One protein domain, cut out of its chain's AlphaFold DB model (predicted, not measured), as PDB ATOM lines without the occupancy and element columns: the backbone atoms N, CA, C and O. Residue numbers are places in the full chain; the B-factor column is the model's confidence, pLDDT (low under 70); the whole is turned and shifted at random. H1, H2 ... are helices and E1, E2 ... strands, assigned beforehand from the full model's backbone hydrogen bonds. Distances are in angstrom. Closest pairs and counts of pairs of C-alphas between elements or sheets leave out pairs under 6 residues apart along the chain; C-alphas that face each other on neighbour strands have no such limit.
ATOM      1  N   GLY A 138     116.061  43.702 126.871       90.62
ATOM      2  CA  GLY A 138     115.178  44.850 127.090       90.62
ATOM      3  C   GLY A 138     115.908  46.186 126.992       90.62
ATOM      4  O   GLY A 138     117.061  46.302 127.413       90.62
ATOM      5  N   TYR A 139     115.203  47.193 126.487       93.38
ATOM      6  CA  TYR A 139     115.574  48.603 126.557       93.38
ATOM      7  C   TYR A 139     114.343  49.419 126.973       93.38
ATOM      8  O   TYR A 139     113.215  48.937 126.880       93.38
ATOM      9  N   PHE A 140     114.557  50.629 127.475       94.25
ATOM     10  CA  PHE A 140     113.495  51.555 127.862       94.25
ATOM     11  C   PHE A 140     113.992  52.997 127.756       94.25
ATOM     12  O   PHE A 140     115.197  53.236 127.754       94.25
ATOM     13  N   SER A 141     113.073  53.960 127.722       96.12
ATOM     14  CA  SER A 141     113.406  55.385 127.823       96.12
ATOM     15  C   SER A 141     113.457  55.787 129.304       96.12
ATOM     16  O   SER A 141     112.397  55.876 129.929       96.12
ATOM     17  N   PRO A 142     114.643  56.004 129.912       96.50
ATOM     18  CA  PRO A 142     114.741  56.442 131.297       96.50
ATOM     19  C   PRO A 142     114.235  57.875 131.442       96.50
ATOM     20  O   PRO A 142     114.239  58.632 130.477       96.50
ATOM     21  N   VAL A 143     113.847  58.250 132.658       97.88
ATOM     22  CA  VAL A 143     113.630  59.650 133.039       97.88
ATOM     23  C   VAL A 143     114.845  60.103 133.844       97.88
ATOM     24  O   VAL A 143     115.187  59.447 134.833       97.88
ATOM     25  N   ILE A 144     115.507  61.181 133.422       97.81
ATOM     26  CA  ILE A 144     116.641  61.778 134.142       97.81
ATOM     27  C   ILE A 144     116.345  63.229 134.530       97.81
ATOM     28  O   ILE A 144     115.632  63.936 133.822       97.81
ATOM     29  N   GLU A 145     116.917  63.672 135.646       98.25
ATOM     30  CA  GLU A 145     116.743  65.029 136.176       98.25
ATOM     31  C   GLU A 145     117.857  65.951 135.678       98.25
ATOM     32  O   GLU A 145     119.032  65.695 135.962       98.25
ATOM     33  N   LEU A 146     117.493  67.041 134.998       98.50
ATOM     34  CA  LEU A 146     118.423  68.081 134.555       98.50
ATOM     35  C   LEU A 146     118.033  69.473 135.085       98.50
ATOM     36  O   LEU A 146     116.947  69.697 135.630       98.50
ATOM     37  N   ARG A 147     118.954  70.422 134.920       98.50
ATOM     38  CA  ARG A 147     118.729  71.871 135.002       98.50
ATOM     39  C   ARG A 147     119.170  72.532 133.704       98.50
ATOM     40  O   ARG A 147     120.086  72.032 133.049       98.50
ATOM     41  N   HIS A 148     118.555  73.656 133.342       98.19
ATOM     42  CA  HIS A 148     118.958  74.409 132.152       98.19
ATOM     43  C   HIS A 148     120.308  75.108 132.334       98.19
ATOM     44  O   HIS A 148     121.047  75.291 131.370       98.19
ATOM     45  N   GLN A 149     120.626  75.513 133.565       97.75
ATOM     46  CA  GLN A 149     121.868  76.195 133.924       97.75
ATOM     47  C   GLN A 149     122.641  75.387 134.969       97.75
ATOM     48  O   GLN A 149     122.010  74.719 135.794       97.75
ATOM     49  N   PRO A 150     123.985  75.437 134.953       97.56
ATOM     50  CA  PRO A 150     124.784  74.683 135.898       97.56
ATOM     51  C   PRO A 150     124.801  75.331 137.287       97.56
ATOM     52  O   PRO A 150     124.803  76.557 137.418       97.56
ATOM     53  N   ASP A 151     124.905  74.505 138.326       96.88
ATOM     54  CA  ASP A 151     125.147  74.928 139.708       96.88
ATOM     55  C   ASP A 151     126.140  73.990 140.435       96.88
ATOM     56  O   ASP A 151     126.903  73.250 139.811       96.88
ATOM     57  N   ASN A 152     126.201  74.042 141.771       97.31
ATOM     58  CA  ASN A 152     127.123  73.208 142.554       97.31
ATOM     59  C   ASN A 152     126.799  71.700 142.491       97.31
ATOM     60  O   ASN A 152     127.708  70.867 142.646       97.31
ATOM     61  N   GLU A 153     125.529  71.359 142.284       97.44
ATOM     62  CA  GLU A 153     124.991  70.004 142.200       97.44
ATOM     63  C   GLU A 153     124.847  69.565 140.735       97.44
ATOM     64  O   GLU A 153     125.482  68.591 140.326       97.44
ATOM     65  N   TYR A 154     124.090  70.309 139.929       98.38
ATOM     66  CA  TYR A 154     123.824  70.047 138.516       98.38
ATOM     67  C   TYR A 154     124.908  70.670 137.642       98.38
ATOM     68  O   TYR A 154     124.784  71.795 137.175       98.38
ATOM     69  N   LYS A 155     126.001  69.940 137.415       97.56
ATOM     70  CA  LYS A 155     127.195  70.451 136.708       97.56
ATOM     71  C   LYS A 155     127.729  69.546 135.609       97.56
ATOM     72  O   LYS A 155     128.770  69.843 135.032       97.56
ATOM     73  N   TYR A 156     127.071  68.418 135.345       98.12
ATOM     74  CA  TYR A 156     127.510  67.471 134.326       98.12
ATOM     75  C   TYR A 156     126.700  67.679 133.042       98.12
ATOM     76  O   TYR A 156     125.540  67.274 133.004       98.12
ATOM     77  N   PRO A 157     127.269  68.315 132.008       98.00
ATOM     78  CA  PRO A 157     126.527  68.644 130.798       98.00
ATOM     79  C   PRO A 157     126.104  67.392 130.019       98.00
ATOM     80  O   PRO A 157     126.865  66.429 129.883       98.00
ATOM     81  N   VAL A 158     124.890  67.442 129.474       98.00
ATOM     82  CA  VAL A 158     124.373  66.542 128.439       98.00
ATOM     83  C   VAL A 158     124.427  67.299 127.120       98.00
ATOM     84  O   VAL A 158     123.870  68.389 127.012       98.00
ATOM     85  N   TYR A 159     125.106  66.742 126.123       97.62
ATOM     86  CA  TYR A 159     125.399  67.451 124.880       97.62
ATOM     87  C   TYR A 159     124.492  67.029 123.724       97.62
ATOM     88  O   TYR A 159     124.141  65.858 123.577       97.62
ATOM     89  N   GLY A 160     124.193  67.990 122.852       96.06
ATOM     90  CA  GLY A 160     123.748  67.737 121.489       96.06
ATOM     91  C   GLY A 160     124.885  67.194 120.618       96.06
ATOM     92  O   GLY A 160     126.016  67.013 121.064       96.06
ATOM     93  N   LEU A 161     124.590  66.923 119.347       92.88
ATOM     94  CA  LEU A 161     125.571  66.362 118.417       92.88
ATOM     95  C   LEU A 161     126.676  67.390 118.085       92.88
ATOM     96  O   LEU A 161     126.369  68.404 117.452       92.88
ATOM     97  N   PRO A 162     127.955  67.142 118.436       88.81
ATOM     98  CA  PRO A 162     129.040  68.047 118.076       88.81
ATOM     99  C   PRO A 162     129.326  68.045 116.575       88.81
ATOM    100  O   PRO A 162     129.157  67.038 115.879       88.81
ATOM    101  N   LYS A 163     129.837  69.173 116.072       86.25
ATOM    102  CA  LYS A 163     130.269  69.326 114.675       86.25
ATOM    103  C   LYS A 163     131.648  68.697 114.476       86.25
ATOM    104  O   LYS A 163     132.646  69.386 114.303       86.25
ATOM    105  N   CYS A 164     131.708  67.372 114.483       84.06
ATOM    106  CA  CYS A 164     132.924  66.618 114.196       84.06
ATOM    107  C   CYS A 164     132.672  65.611 113.068       84.06
ATOM    108  O   CYS A 164     131.639  64.953 113.020       84.06
ATOM    109  N   THR A 165     133.615  65.505 112.129       74.56
ATOM    110  CA  THR A 165     133.468  64.651 110.941       74.56
ATOM    111  C   THR A 165     134.119  63.280 111.137       74.56
ATOM    112  O   THR A 165     133.428  62.265 111.128       74.56
ATOM    113  N   SER A 166     135.440  63.224 111.342       72.75
ATOM    114  CA  SER A 166     136.203  61.961 111.404       72.75
ATOM    115  C   SER A 166     136.848  61.667 112.762       72.75
ATOM    116  O   SER A 166     137.057  60.503 113.097       72.75
ATOM    117  N   GLN A 167     137.154  62.692 113.561       81.62
ATOM    118  CA  GLN A 167     137.816  62.540 114.859       81.62
ATOM    119  C   GLN A 167     137.111  63.359 115.934       81.62
ATOM    120  O   GLN A 167     137.557  64.431 116.326       81.62
ATOM    121  N   CYS A 168     135.998  62.834 116.432       91.00
ATOM    122  CA  CYS A 168     135.330  63.432 117.576       91.00
ATOM    123  C   CYS A 168     136.128  63.195 118.878       91.00
ATOM    124  O   CYS A 168     136.820  62.163 119.006       91.00
ATOM    125  N   PRO A 169     136.010  64.104 119.863       94.62
ATOM    126  CA  PRO A 169     136.596  63.924 121.185       94.62
ATOM    127  C   PRO A 169     136.163  62.608 121.850       94.62
ATOM    128  O   PRO A 169     135.037  62.122 121.694       94.62
ATOM    129  N   THR A 170     137.083  61.993 122.589       95.56
ATOM    130  CA  THR A 170     136.776  60.838 123.445       95.56
ATOM    131  C   THR A 170     135.923  61.266 124.639       95.56
ATOM    132  O   THR A 170     135.924  62.434 125.014       95.56
ATOM    133  N   ARG A 171     135.234  60.322 125.298       95.62
ATOM    134  CA  ARG A 171     134.462  60.629 126.519       95.62
ATOM    135  C   ARG A 171     135.322  61.308 127.597       95.62
ATOM    136  O   ARG A 171     134.844  62.227 128.244       95.62
ATOM    137  N   ALA A 172     136.581  60.885 127.752       96.56
ATOM    138  CA  ALA A 172     137.513  61.504 128.695       96.56
ATOM    139  C   ALA A 172     137.785  62.976 128.342       96.56
ATOM    140  O   ALA A 172     137.596  63.839 129.184       96.56
ATOM    141  N   GLN A 173     138.101  63.261 127.076       96.88
ATOM    142  CA  GLN A 173     138.323  64.630 126.597       96.88
ATOM    143  C   GLN A 173     137.071  65.508 126.737       96.88
ATOM    144  O   GLN A 173     137.177  66.666 127.116       96.88
ATOM    145  N   ILE A 174     135.874  64.965 126.478       96.44
ATOM    146  CA  ILE A 174     134.608  65.693 126.689       96.44
ATOM    147  C   ILE A 174     134.441  66.048 128.172       96.44
ATOM    148  O   ILE A 174     134.108  67.181 128.493       96.44
ATOM    149  N   TYR A 175     134.728  65.114 129.083       96.44
ATOM    150  CA  TYR A 175     134.693  65.376 130.527       96.44
ATOM    151  C   TYR A 175     135.767  66.355 131.017       96.44
ATOM    152  O   TYR A 175     135.625  66.878 132.120       96.44
ATOM    153  N   GLU A 176     136.818  66.569 130.229       97.06
ATOM    154  CA  GLU A 176     137.887  67.549 130.455       97.06
ATOM    155  C   GLU A 176     137.609  68.897 129.765       97.06
ATOM    156  O   GLU A 176     138.472  69.768 129.773       97.06
ATOM    157  N   GLY A 177     136.422  69.074 129.174       95.81
ATOM    158  CA  GLY A 177     135.980  70.354 128.622       95.81
ATOM    159  C   GLY A 177     136.190  70.523 127.117       95.81
ATOM    160  O   GLY A 177     136.104  71.633 126.605       95.81
ATOM    161  N   ALA A 178     136.433  69.449 126.356       95.81
ATOM    162  CA  ALA A 178     136.695  69.552 124.913       95.81
ATOM    163  C   ALA A 178     135.547  70.146 124.067       95.81
ATOM    164  O   ALA A 178     135.779  70.431 122.898       95.81
ATOM    165  N   LEU A 179     134.337  70.285 124.624       95.44
ATOM    166  CA  LEU A 179     133.172  70.903 123.972       95.44
ATOM    167  C   LEU A 179     132.762  72.237 124.629       95.44
ATOM    168  O   LEU A 179     131.728  72.802 124.274       95.44
ATOM    169  N   GLU A 180     133.531  72.734 125.604       95.00
ATOM    170  CA  GLU A 180     133.209  73.981 126.303       95.00
ATOM    171  C   GLU A 180     133.201  75.172 125.341       95.00
ATOM    172  O   GLU A 180     134.107  75.366 124.531       95.00
ATOM    173  N   GLY A 181     132.159  76.000 125.449       93.88
ATOM    174  CA  GLY A 181     131.995  77.187 124.610       93.88
ATOM    175  C   GLY A 181     131.429  76.909 123.214       93.88
ATOM    176  O   GLY A 181     131.218  77.858 122.460       93.88
ATOM    177  N   GLU A 182     131.124  75.652 122.869       94.44
ATOM    178  CA  GLU A 182     130.443  75.321 121.608       94.44
ATOM    179  C   GLU A 182     128.922  75.563 121.658       94.44
ATOM    180  O   GLU A 182     128.274  75.576 120.609       94.44
ATOM    181  N   GLY A 183     128.348  75.779 122.851       95.69
ATOM    182  CA  GLY A 183     126.909  76.000 123.042       95.69
ATOM    183  C   GLY A 183     126.077  74.762 122.708       95.69
ATOM    184  O   GLY A 183     125.006  74.870 122.112       95.69
ATOM    185  N   LEU A 184     126.613  73.581 123.022       96.69
ATOM    186  CA  LEU A 184     126.008  72.280 122.728       96.69
ATOM    187  C   LEU A 184     125.303  71.668 123.940       96.69
ATOM    188  O   LEU A 184     124.715  70.594 123.822       96.69
ATOM    189  N   GLU A 185     125.392  72.301 125.102       97.69
ATOM    190  CA  GLU A 185     124.777  71.853 126.341       97.69
ATOM    191  C   GLU A 185     123.248  71.926 126.226       97.69
ATOM    192  O   GLU A 185     122.663  72.995 126.077       97.69
ATOM    193  N   LEU A 186     122.595  70.767 126.303       97.88
ATOM    194  CA  LEU A 186     121.136  70.638 126.330       97.88
ATOM    195  C   LEU A 186     120.579  70.747 127.755       97.88
ATOM    196  O   LEU A 186     119.392  70.982 127.938       97.88
ATOM    197  N   GLY A 187     121.429  70.540 128.761       98.19
ATOM    198  CA  GLY A 187     121.094  70.601 130.178       98.19
ATOM    199  C   GLY A 187     122.210  70.002 131.030       98.19
ATOM    200  O   GLY A 187     123.162  69.419 130.508       98.19
ATOM    201  N   TYR A 188     122.090  70.133 132.346       98.56
ATOM    202  CA  TYR A 188     123.105  69.706 133.307       98.56
ATOM    203  C   TYR A 188     122.515  68.707 134.289       98.56
ATOM    204  O   TYR A 188     121.500  68.990 134.913       98.56
ATOM    205  N   ALA A 189     123.150  67.545 134.426       98.44
ATOM    206  CA  ALA A 189     122.791  66.498 135.374       98.44
ATOM    207  C   ALA A 189     123.547  66.674 136.695       98.44
ATOM    208  O   ALA A 189     124.643  67.248 136.729       98.44
ATOM    209  N   ASN A 190     123.009  66.107 137.777       97.88
ATOM    210  CA  ASN A 190     123.680  66.070 139.081       97.88
ATOM    211  C   ASN A 190     124.664  64.900 139.247       97.88
ATOM    212  O   ASN A 190     125.403  64.822 140.228       97.88
ATOM    213  N   ASN A 191     124.704  63.984 138.279       96.94
ATOM    214  CA  ASN A 191     125.626  62.860 138.258       96.94
ATOM    215  C   ASN A 191     126.002  62.483 136.814       96.94
ATOM    216  O   ASN A 191     125.353  62.894 135.856       96.94
ATOM    217  N   ARG A 192     127.066  61.686 136.654       96.12
ATOM    218  CA  ARG A 192     127.521  61.204 135.336       96.12
ATOM    219  C   ARG A 192     126.881  59.879 134.911       96.12
ATOM    220  O   ARG A 192     126.964  59.532 133.735       96.12
ATOM    221  N   ILE A 193     126.299  59.122 135.845       95.88
ATOM    222  CA  ILE A 193     125.817  57.765 135.569       95.88
ATOM    223  C   ILE A 193     124.470  57.773 134.843       95.88
ATOM    224  O   ILE A 193     124.290  56.991 133.920       95.88
ATOM    225  N   ASP A 194     123.559  58.678 135.184       96.75
ATOM    226  CA  ASP A 194     122.241  58.773 134.557       96.75
ATOM    227  C   ASP A 194     122.330  59.197 133.082       96.75
ATOM    228  O   ASP A 194     121.785  58.472 132.244       96.75
ATOM    229  N   PRO A 195     123.092  60.250 132.707       97.12
ATOM    230  CA  PRO A 195     123.384  60.529 131.303       97.12
ATOM    231  C   PRO A 195     124.037  59.346 130.585       97.12
ATOM    232  O   PRO A 195     123.616  58.991 129.491       97.12
ATOM    233  N   PHE A 196     125.011  58.675 131.212       95.62
ATOM    234  CA  PHE A 196     125.649  57.499 130.616       95.62
ATOM    235  C   PHE A 196     124.651  56.357 130.362       95.62
ATOM    236  O   PHE A 196     124.688  55.721 129.312       95.62
ATOM    237  N   LEU A 197     123.753  56.077 131.306       95.19
ATOM    238  CA  LEU A 197     122.732  55.046 131.131       95.19
ATOM    239  C   LEU A 197     121.745  55.434 130.028       95.19
ATOM    240  O   LEU A 197     121.392  54.573 129.227       95.19
ATOM    241  N   MET A 198     121.365  56.710 129.932       97.00
ATOM    242  CA  MET A 198     120.559  57.226 128.823       97.00
ATOM    243  C   MET A 198     121.283  57.081 127.473       97.00
ATOM    244  O   MET A 198     120.678  56.629 126.508       97.00
ATOM    245  N   GLU A 199     122.589  57.357 127.401       95.62
ATOM    246  CA  GLU A 199     123.409  57.121 126.199       95.62
ATOM    247  C   GLU A 199     123.425  55.639 125.787       95.62
ATOM    248  O   GLU A 199     123.412  55.329 124.597       95.62
ATOM    249  N   VAL A 200     123.453  54.715 126.758       93.94
ATOM    250  CA  VAL A 200     123.387  53.265 126.501       93.94
ATOM    251  C   VAL A 200     122.008  52.845 125.983       93.94
ATOM    252  O   VAL A 200     121.944  51.970 125.122       93.94
ATOM    253  N   GLN A 201     120.923  53.454 126.478       95.31
ATOM    254  CA  GLN A 201     119.567  53.232 125.951       95.31
ATOM    255  C   GLN A 201     119.363  53.881 124.573       95.31
ATOM    256  O   GLN A 201     118.575  53.391 123.770       95.31
ATOM    257  N   GLY A 202     120.094  54.962 124.285       96.38
ATOM    258  CA  GLY A 202     120.049  55.715 123.031       96.38
ATOM    259  C   GLY A 202     119.076  56.896 123.048       96.38
ATOM    260  O   GLY A 202     119.237  57.826 122.261       96.38
ATOM    261  N   SER A 203     118.106  56.903 123.956       97.81
ATOM    262  CA  SER A 203     117.170  58.006 124.166       97.81
ATOM    263  C   SER A 203     116.661  58.009 125.603       97.81
ATOM    264  O   SER A 203     116.890  57.060 126.352       97.81
ATOM    265  N   GLY A 204     115.973  59.079 125.994       98.12
ATOM    266  CA  GLY A 204     115.342  59.184 127.303       98.12
ATOM    267  C   GLY A 204     114.474  60.423 127.438       98.12
ATOM    268  O   GLY A 204     114.540  61.351 126.635       98.12
ATOM    269  N   PHE A 205     113.645  60.426 128.469       98.44
ATOM    270  CA  PHE A 205     112.955  61.614 128.928       98.44
ATOM    271  C   PHE A 205     113.845  62.393 129.894       98.44
ATOM    272  O   PHE A 205     114.548  61.830 130.733       98.44
ATOM    273  N   VAL A 206     113.771  63.708 129.792       98.31
ATOM    274  CA  VAL A 206     114.417  64.652 130.687       98.31
ATOM    275  C   VAL A 206     113.335  65.416 131.422       98.31
ATOM    276  O   VAL A 206     112.444  65.984 130.789       98.31
ATOM    277  N   HIS A 207     113.438  65.443 132.744       98.56
ATOM    278  CA  HIS A 207     112.687  66.350 133.590       98.56
ATOM    279  C   HIS A 207     113.585  67.523 133.992       98.56
ATOM    280  O   HIS A 207     114.639  67.335 134.605       98.56
ATOM    281  N   PHE A 208     113.181  68.736 133.627       98.50
ATOM    282  CA  PHE A 208     113.844  69.967 134.037       98.50
ATOM    283  C   PHE A 208     113.201  70.480 135.320       98.50
ATOM    284  O   PHE A 208     112.159  71.125 135.307       98.50
ATOM    285  N   GLY A 209     113.805  70.166 136.466       96.56
ATOM    286  CA  GLY A 209     113.220  70.508 137.769       96.56
ATOM    287  C   GLY A 209     113.253  72.002 138.129       96.56
ATOM    288  O   GLY A 209     112.733  72.373 139.177       96.56
ATOM    289  N   ASP A 210     113.869  72.856 137.308       95.69
ATOM    290  CA  ASP A 210     113.843  74.318 137.439       95.69
ATOM    291  C   ASP A 210     112.569  74.961 136.869       95.69
ATOM    292  O   ASP A 210     112.115  75.966 137.416       95.69
ATOM    293  N   ASP A 211     111.963  74.383 135.828       97.50
ATOM    294  CA  ASP A 211     110.696  74.859 135.246       97.50
ATOM    295  C   ASP A 211     109.580  73.798 135.206       97.50
ATOM    296  O   ASP A 211     108.467  74.072 134.752       97.50
ATOM    297  N   ASN A 212     109.861  72.605 135.734       97.38
ATOM    298  CA  ASN A 212     108.979  71.441 135.775       97.38
ATOM    299  C   ASN A 212     108.537  70.964 134.374       97.38
ATOM    300  O   ASN A 212     107.444  70.408 134.210       97.38
ATOM    301  N   SER A 213     109.360  71.193 133.343       98.06
ATOM    302  CA  SER A 213     109.100  70.718 131.983       98.06
ATOM    303  C   SER A 213     109.619  69.296 131.752       98.06
ATOM    304  O   SER A 213     110.607  68.850 132.339       98.06
ATOM    305  N   MET A 214     108.932  68.569 130.867       98.12
ATOM    306  CA  MET A 214     109.337  67.249 130.383       98.12
ATOM    307  C   MET A 214     109.707  67.347 128.907       98.12
ATOM    308  O   MET A 214     108.919  67.841 128.100       98.12
ATOM    309  N   GLN A 215     110.879  66.838 128.541       98.19
ATOM    310  CA  GLN A 215     111.352  66.796 127.159       98.19
ATOM    311  C   GLN A 215     111.804  65.385 126.790       98.19
ATOM    312  O   GLN A 215     112.249  64.623 127.645       98.19
ATOM    313  N   TYR A 216     111.694  65.020 125.514       98.19
ATOM    314  CA  TYR A 216     112.211  63.749 125.008       98.19
ATOM    315  C   TYR A 216     113.508  63.984 124.238       98.19
ATOM    316  O   TYR A 216     113.522  64.678 123.221       98.19
ATOM    317  N   PHE A 217     114.601  63.405 124.724       98.19
ATOM    318  CA  PHE A 217     115.904  63.462 124.077       98.19
ATOM    319  C   PHE A 217     116.068  62.211 123.214       98.19
ATOM    320  O   PHE A 217     116.268  61.100 123.712       98.19
ATOM    321  N   ALA A 218     115.955  62.399 121.900       97.62
ATOM    322  CA  ALA A 218     116.154  61.349 120.911       97.62
ATOM    323  C   ALA A 218     117.636  61.196 120.533       97.62
ATOM    324  O   ALA A 218     118.425  62.139 120.624       97.62
ATOM    325  N   TYR A 219     118.001  60.012 120.043       97.31
ATOM    326  CA  TYR A 219     119.333  59.761 119.502       97.31
ATOM    327  C   TYR A 219     119.633  60.691 118.316       97.31
ATOM    328  O   TYR A 219     118.961  60.625 117.287       97.31
ATOM    329  N   ALA A 220     120.683  61.508 118.431       95.94
ATOM    330  CA  ALA A 220     121.157  62.365 117.340       95.94
ATOM    331  C   ALA A 220     122.406  61.808 116.632       95.94
ATOM    332  O   ALA A 220     122.596  62.019 115.436       95.94
ATOM    333  N   GLY A 221     123.278  61.098 117.352       93.31
ATOM    334  CA  GLY A 221     124.527  60.572 116.809       93.31
ATOM    335  C   GLY A 221     125.503  60.124 117.894       93.31
ATOM    336  O   GLY A 221     125.155  60.023 119.067       93.31
ATOM    337  N   LYS A 222     126.747  59.841 117.495       92.69
ATOM    338  CA  LYS A 222     127.815  59.369 118.388       92.69
ATOM    339  C   LYS A 222     129.172  59.919 117.964       92.69
ATOM    340  O   LYS A 222     129.394  60.211 116.794       92.69
ATOM    341  N   ASN A 223     130.128  59.936 118.887       92.19
ATOM    342  CA  ASN A 223     131.506  60.380 118.639       92.19
ATOM    343  C   ASN A 223     132.374  59.383 117.831       92.19
ATOM    344  O   ASN A 223     133.594  59.528 117.777       92.19
ATOM    345  N   ASN A 224     131.777  58.335 117.255       89.06
ATOM    346  CA  ASN A 224     132.450  57.280 116.484       89.06
ATOM    347  C   ASN A 224     133.634  56.586 117.189       89.06
ATOM    348  O   ASN A 224     134.456  55.941 116.537       89.06
ATOM    349  N   ARG A 225     133.715  56.655 118.525       90.44
ATOM    350  CA  ARG A 225     134.671  55.866 119.311       90.44
ATOM    351  C   ARG A 225     134.075  54.491 119.647       90.44
ATOM    352  O   ARG A 225     132.868  54.398 119.877       90.44
ATOM    353  N   PRO A 226     134.890  53.422 119.705       91.69
ATOM    354  CA  PRO A 226     134.416  52.115 120.144       91.69
ATOM    355  C   PRO A 226     133.843  52.174 121.563       91.69
ATOM    356  O   PRO A 226     134.453  52.746 122.469       91.69
ATOM    357  N   TYR A 227     132.680  51.556 121.762       93.50
ATOM    358  CA  TYR A 227     132.108  51.384 123.091       93.50
ATOM    359  C   TYR A 227     132.893  50.329 123.877       93.50
ATOM    360  O   TYR A 227     133.187  49.245 123.370       93.50
ATOM    361  N   VAL A 228     133.195  50.635 125.140       93.56
ATOM    362  CA  VAL A 228     133.772  49.688 126.097       93.56
ATOM    363  C   VAL A 228     132.720  49.394 127.158       93.56
ATOM    364  O   VAL A 228     132.262  50.304 127.844       93.56
ATOM    365  N   SER A 229     132.347  48.120 127.300       92.75
ATOM    366  CA  SER A 229     131.345  47.691 128.281       92.75
ATOM    367  C   SER A 229     131.826  47.932 129.712       92.75
ATOM    368  O   SER A 229     132.741  47.247 130.174       92.75
ATOM    369  N   ILE A 230     131.176  48.860 130.426       93.12
ATOM    370  CA  ILE A 230     131.436  49.097 131.856       93.12
ATOM    371  C   ILE A 230     131.182  47.817 132.651       93.12
ATOM    372  O   ILE A 230     132.023  47.423 133.451       93.12
ATOM    373  N   GLY A 231     130.087  47.107 132.362       93.88
ATOM    374  CA  GLY A 231     129.786  45.835 133.016       93.88
ATOM    375  C   GLY A 231     130.914  44.810 132.860       93.88
ATOM    376  O   GLY A 231     131.306  44.173 133.835       93.88
ATOM    377  N   ARG A 232     131.522  44.703 131.671       94.88
ATOM    378  CA  ARG A 232     132.686  43.823 131.473       94.88
ATOM    379  C   ARG A 232     133.860  44.227 132.369       94.88
ATOM    380  O   ARG A 232     134.433  43.364 133.021       94.88
ATOM    381  N   ILE A 233     134.182  45.519 132.436       96.31
ATOM    382  CA  ILE A 233     135.281  46.026 133.270       96.31
ATOM    383  C   ILE A 233     135.026  45.756 134.761       96.31
ATOM    384  O   ILE A 233     135.948  45.377 135.479       96.31
ATOM    385  N   LEU A 234     133.786  45.913 135.231       96.81
ATOM    386  CA  LEU A 234     133.423  45.616 136.621       96.81
ATOM    387  C   LEU A 234     133.571  44.125 136.954       96.81
ATOM    388  O   LEU A 234     134.049  43.795 138.039       96.81
ATOM    389  N   ILE A 235     133.221  43.237 136.019       96.62
ATOM    390  CA  ILE A 235     133.423  41.787 136.163       96.62
ATOM    391  C   ILE A 235     134.913  41.451 136.205       96.62
ATOM    392  O   ILE A 235     135.359  40.754 137.110       96.62
ATOM    393  N   GLU A 236     135.694  41.958 135.248       96.75
ATOM    394  CA  GLU A 236     137.136  41.689 135.147       96.75
ATOM    395  C   GLU A 236     137.906  42.169 136.383       96.75
ATOM    396  O   GLU A 236     138.898  41.559 136.775       96.75
ATOM    397  N   ARG A 237     137.427  43.235 137.033       97.50
ATOM    398  CA  ARG A 237     137.987  43.754 138.288       97.50
ATOM    399  C   ARG A 237     137.464  43.050 139.544       97.50
ATOM    400  O   ARG A 237     137.872  43.420 140.639       97.50
ATOM    401  N   GLY A 238     136.555  42.084 139.414       96.31
ATOM    402  CA  GLY A 238     135.945  41.383 140.547       96.31
ATOM    403  C   GLY A 238     135.015  42.253 141.402       96.31
ATOM    404  O   GLY A 238     134.750  41.906 142.549       96.31
ATOM    405  N   LEU A 239     134.530  43.380 140.868       97.06
ATOM    406  CA  LEU A 239     133.685  44.338 141.593       97.06
ATOM    407  C   LEU A 239     132.207  43.934 141.573       97.06
ATOM    408  O   LEU A 239     131.487  44.170 142.538       97.06
ATOM    409  N   VAL A 240     131.758  43.310 140.481       96.31
ATOM    410  CA  VAL A 240     130.388  42.804 140.333       96.31
ATOM    411  C   VAL A 240     130.432  41.425 139.661       96.31
ATOM    412  O   VAL A 240     131.007  41.309 138.577       96.31
ATOM    413  N   PRO A 241     129.826  40.376 140.251       95.00
ATOM    414  CA  PRO A 241     129.750  39.051 139.632       95.00
ATOM    415  C   PRO A 241     129.020  39.075 138.283       95.00
ATOM    416  O   PRO A 241     128.045  39.813 138.112       95.00
ATOM    417  N   ARG A 242     129.449  38.230 137.338       92.31
ATOM    418  CA  ARG A 242     128.873  38.155 135.982       92.31
ATOM    419  C   ARG A 242     127.381  37.839 136.014       92.31
ATOM    420  O   ARG A 242     126.618  38.406 135.241       92.31
ATOM    421  N   GLU A 243     126.980  36.971 136.927       90.62
ATOM    422  CA  GLU A 243     125.618  36.463 137.096       90.62
ATOM    423  C   GLU A 243     124.673  37.550 137.623       90.62
ATOM    424  O   GLU A 243     123.467  37.482 137.418       90.62
ATOM    425  N   LYS A 244     125.224  38.577 138.281       91.62
ATOM    426  CA  LYS A 244     124.475  39.717 138.832       91.62
ATOM    427  C   LYS A 244     124.558  40.966 137.954       91.62
ATOM    428  O   LYS A 244     123.974  41.996 138.299       91.62
ATOM    429  N   MET A 245     125.298  40.908 136.846       93.25
ATOM    430  CA  MET A 245     125.556  42.076 136.017       93.25
ATOM    431  C   MET A 245     124.277  42.562 135.326       93.25
ATOM    432  O   MET A 245     123.624  41.826 134.594       93.25
ATOM    433  N   SER A 246     123.934  43.828 135.549       91.44
ATOM    434  CA  SER A 246     122.774  44.508 134.967       91.44
ATOM    435  C   SER A 246     122.990  46.022 134.992       91.44
ATOM    436  O   SER A 246     123.848  46.510 135.727       91.44
ATOM    437  N   LEU A 247     122.187  46.792 134.248       89.44
ATOM    438  CA  LEU A 247     122.216  48.263 134.336       89.44
ATOM    439  C   LEU A 247     121.939  48.757 135.763       89.44
ATOM    440  O   LEU A 247     122.559  49.713 136.218       89.44
ATOM    441  N   LYS A 248     121.069  48.052 136.498       91.12
ATOM    442  CA  LYS A 248     120.803  48.317 137.917       91.12
ATOM    443  C   LYS A 248     122.046  48.091 138.777       91.12
ATOM    444  O   LYS A 248     122.356  48.937 139.606       91.12
ATOM    445  N   ALA A 249     122.765  46.987 138.566       93.44
ATOM    446  CA  ALA A 249     124.003  46.710 139.292       93.44
ATOM    447  C   ALA A 249     125.093  47.749 138.978       93.44
ATOM    448  O   ALA A 249     125.783  48.188 139.889       93.44
ATOM    449  N   ILE A 250     125.199  48.193 137.717       92.81
ATOM    450  CA  ILE A 250     126.121  49.267 137.309       92.81
ATOM    451  C   ILE A 250     125.770  50.589 138.001       92.81
ATOM    452  O   ILE A 250     126.674  51.300 138.412       92.81
ATOM    453  N   LYS A 251     124.480  50.922 138.139       91.44
ATOM    454  CA  LYS A 251     124.040  52.148 138.826       91.44
ATOM    455  C   LYS A 251     124.295  52.119 140.340       91.44
ATOM    456  O   LYS A 251     124.420  53.173 140.949       91.44
ATOM    457  N   GLN A 252     124.281  50.932 140.951       93.25
ATOM    458  CA  GLN A 252     124.457  50.754 142.398       93.25
ATOM    459  C   GLN A 252     125.920  50.713 142.847       93.25
ATOM    460  O   GLN A 252     126.187  51.049 144.000       93.25
ATOM    461  N   TRP A 253     126.818  50.233 141.984       93.56
ATOM    462  CA  TRP A 253     128.264  50.231 142.207       93.56
ATOM    463  C   TRP A 253     128.828  51.654 142.167       93.56
ATOM    464  O   TRP A 253     129.646  51.968 143.059       93.56
TER     465      TRP A 253
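What this domain is: This is residues 138 to 253 of the 253 residues of the protein "Membrane-bound lytic murein transglycosylase A" of Vibrio sp. JCM 19236 (UniProt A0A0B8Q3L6). A strongly twisted sheet of five strands, curled like part of a barrel, has the helix H2 over one face, near the middle of the domain. Beyond H2, the two short helices H3 and H4 make a small end piece, reached from E5 by residues 218 to 229, while H1 sits in the loops between E2 and E3. The 116 printed residues hold four named helices and five named strands, E1 E2 H1 E3 H2 E4 E5 H3 H4 along the chain; the mixed sheet has the order E2 E3 E1 E4 E5. The class is mixed, helices and strands, with under half of the residues in named elements. The whole is compact, with a radius of gyration of the C-alphas of 15.0 A and spans of 40 by 36 by 28 A.

How they stand to each other: E1, residues 143 to 147, is an inner strand with staggered pairing. Its residues 143 to 146 pair with E4, residues 204 to 208, which is parallel to it at 37 degrees, with N 144 and O 205 2.9 A apart, within hydrogen-bond range. Its residues 146 to 147 pair with E3, residues 185 to 189, which is antiparallel, with N 188 and O 147 at 2.8 A. E2, residues 156 to 159, is an edge strand antiparallel to E3, with N 158 and O 187 at 2.8 A. H1, residues 171 to 175, is only just not on the sheet, with 4 pairs of C-alphas within 10 A. H2, residues 193 to 201, is on the sheet at a height of 8.6 A; its closest C-alphas to E1 are Asp 194 and Ile 144, 6.4 A apart. E4 and the edge strand E5, residues 213 to 217, form a hairpin, with N 206 and O 215 at 2.8 A. H3, residues 230 to 236, is close but not clearly touching H4, residues 247 to 252; the closest C-alphas, of Gly 231 and Ile 250, are 6.6 A apart. H4 is also close but not clearly touching H2, at a shallow tilt of 4 degrees, opposite ways; the closest C-alphas, of Lys 251 and Ile 193, are 6.7 A apart. In H1, H2, H3 and H4 every O i to N i+4 pair is within hydrogen-bond range.

Where its parts are: E1 begins at C-alpha 143 (113.630, 59.650, 133.039) and is 13.4 A long. E2 is 9.7 A, H1 6.2 A and E3 10.7 A long. H2 begins at C-alpha 193 (125.817, 57.765, 135.569) and is 12.3 A long. E4 is 12.8 A, E5 12.7 A and H3 9.9 A long. H4, 8.7 A, ends at C-alpha 252 (124.457, 50.754, 142.398).

The domain as a whole: The C-alphas farthest apart, of Gly 181 and Glu 243, are 43.1 A apart. The printed part has no cut; the links E2 to H1 and E5 to H3 are long. Its mean pLDDT is 95.0, and no printed residue is under 70.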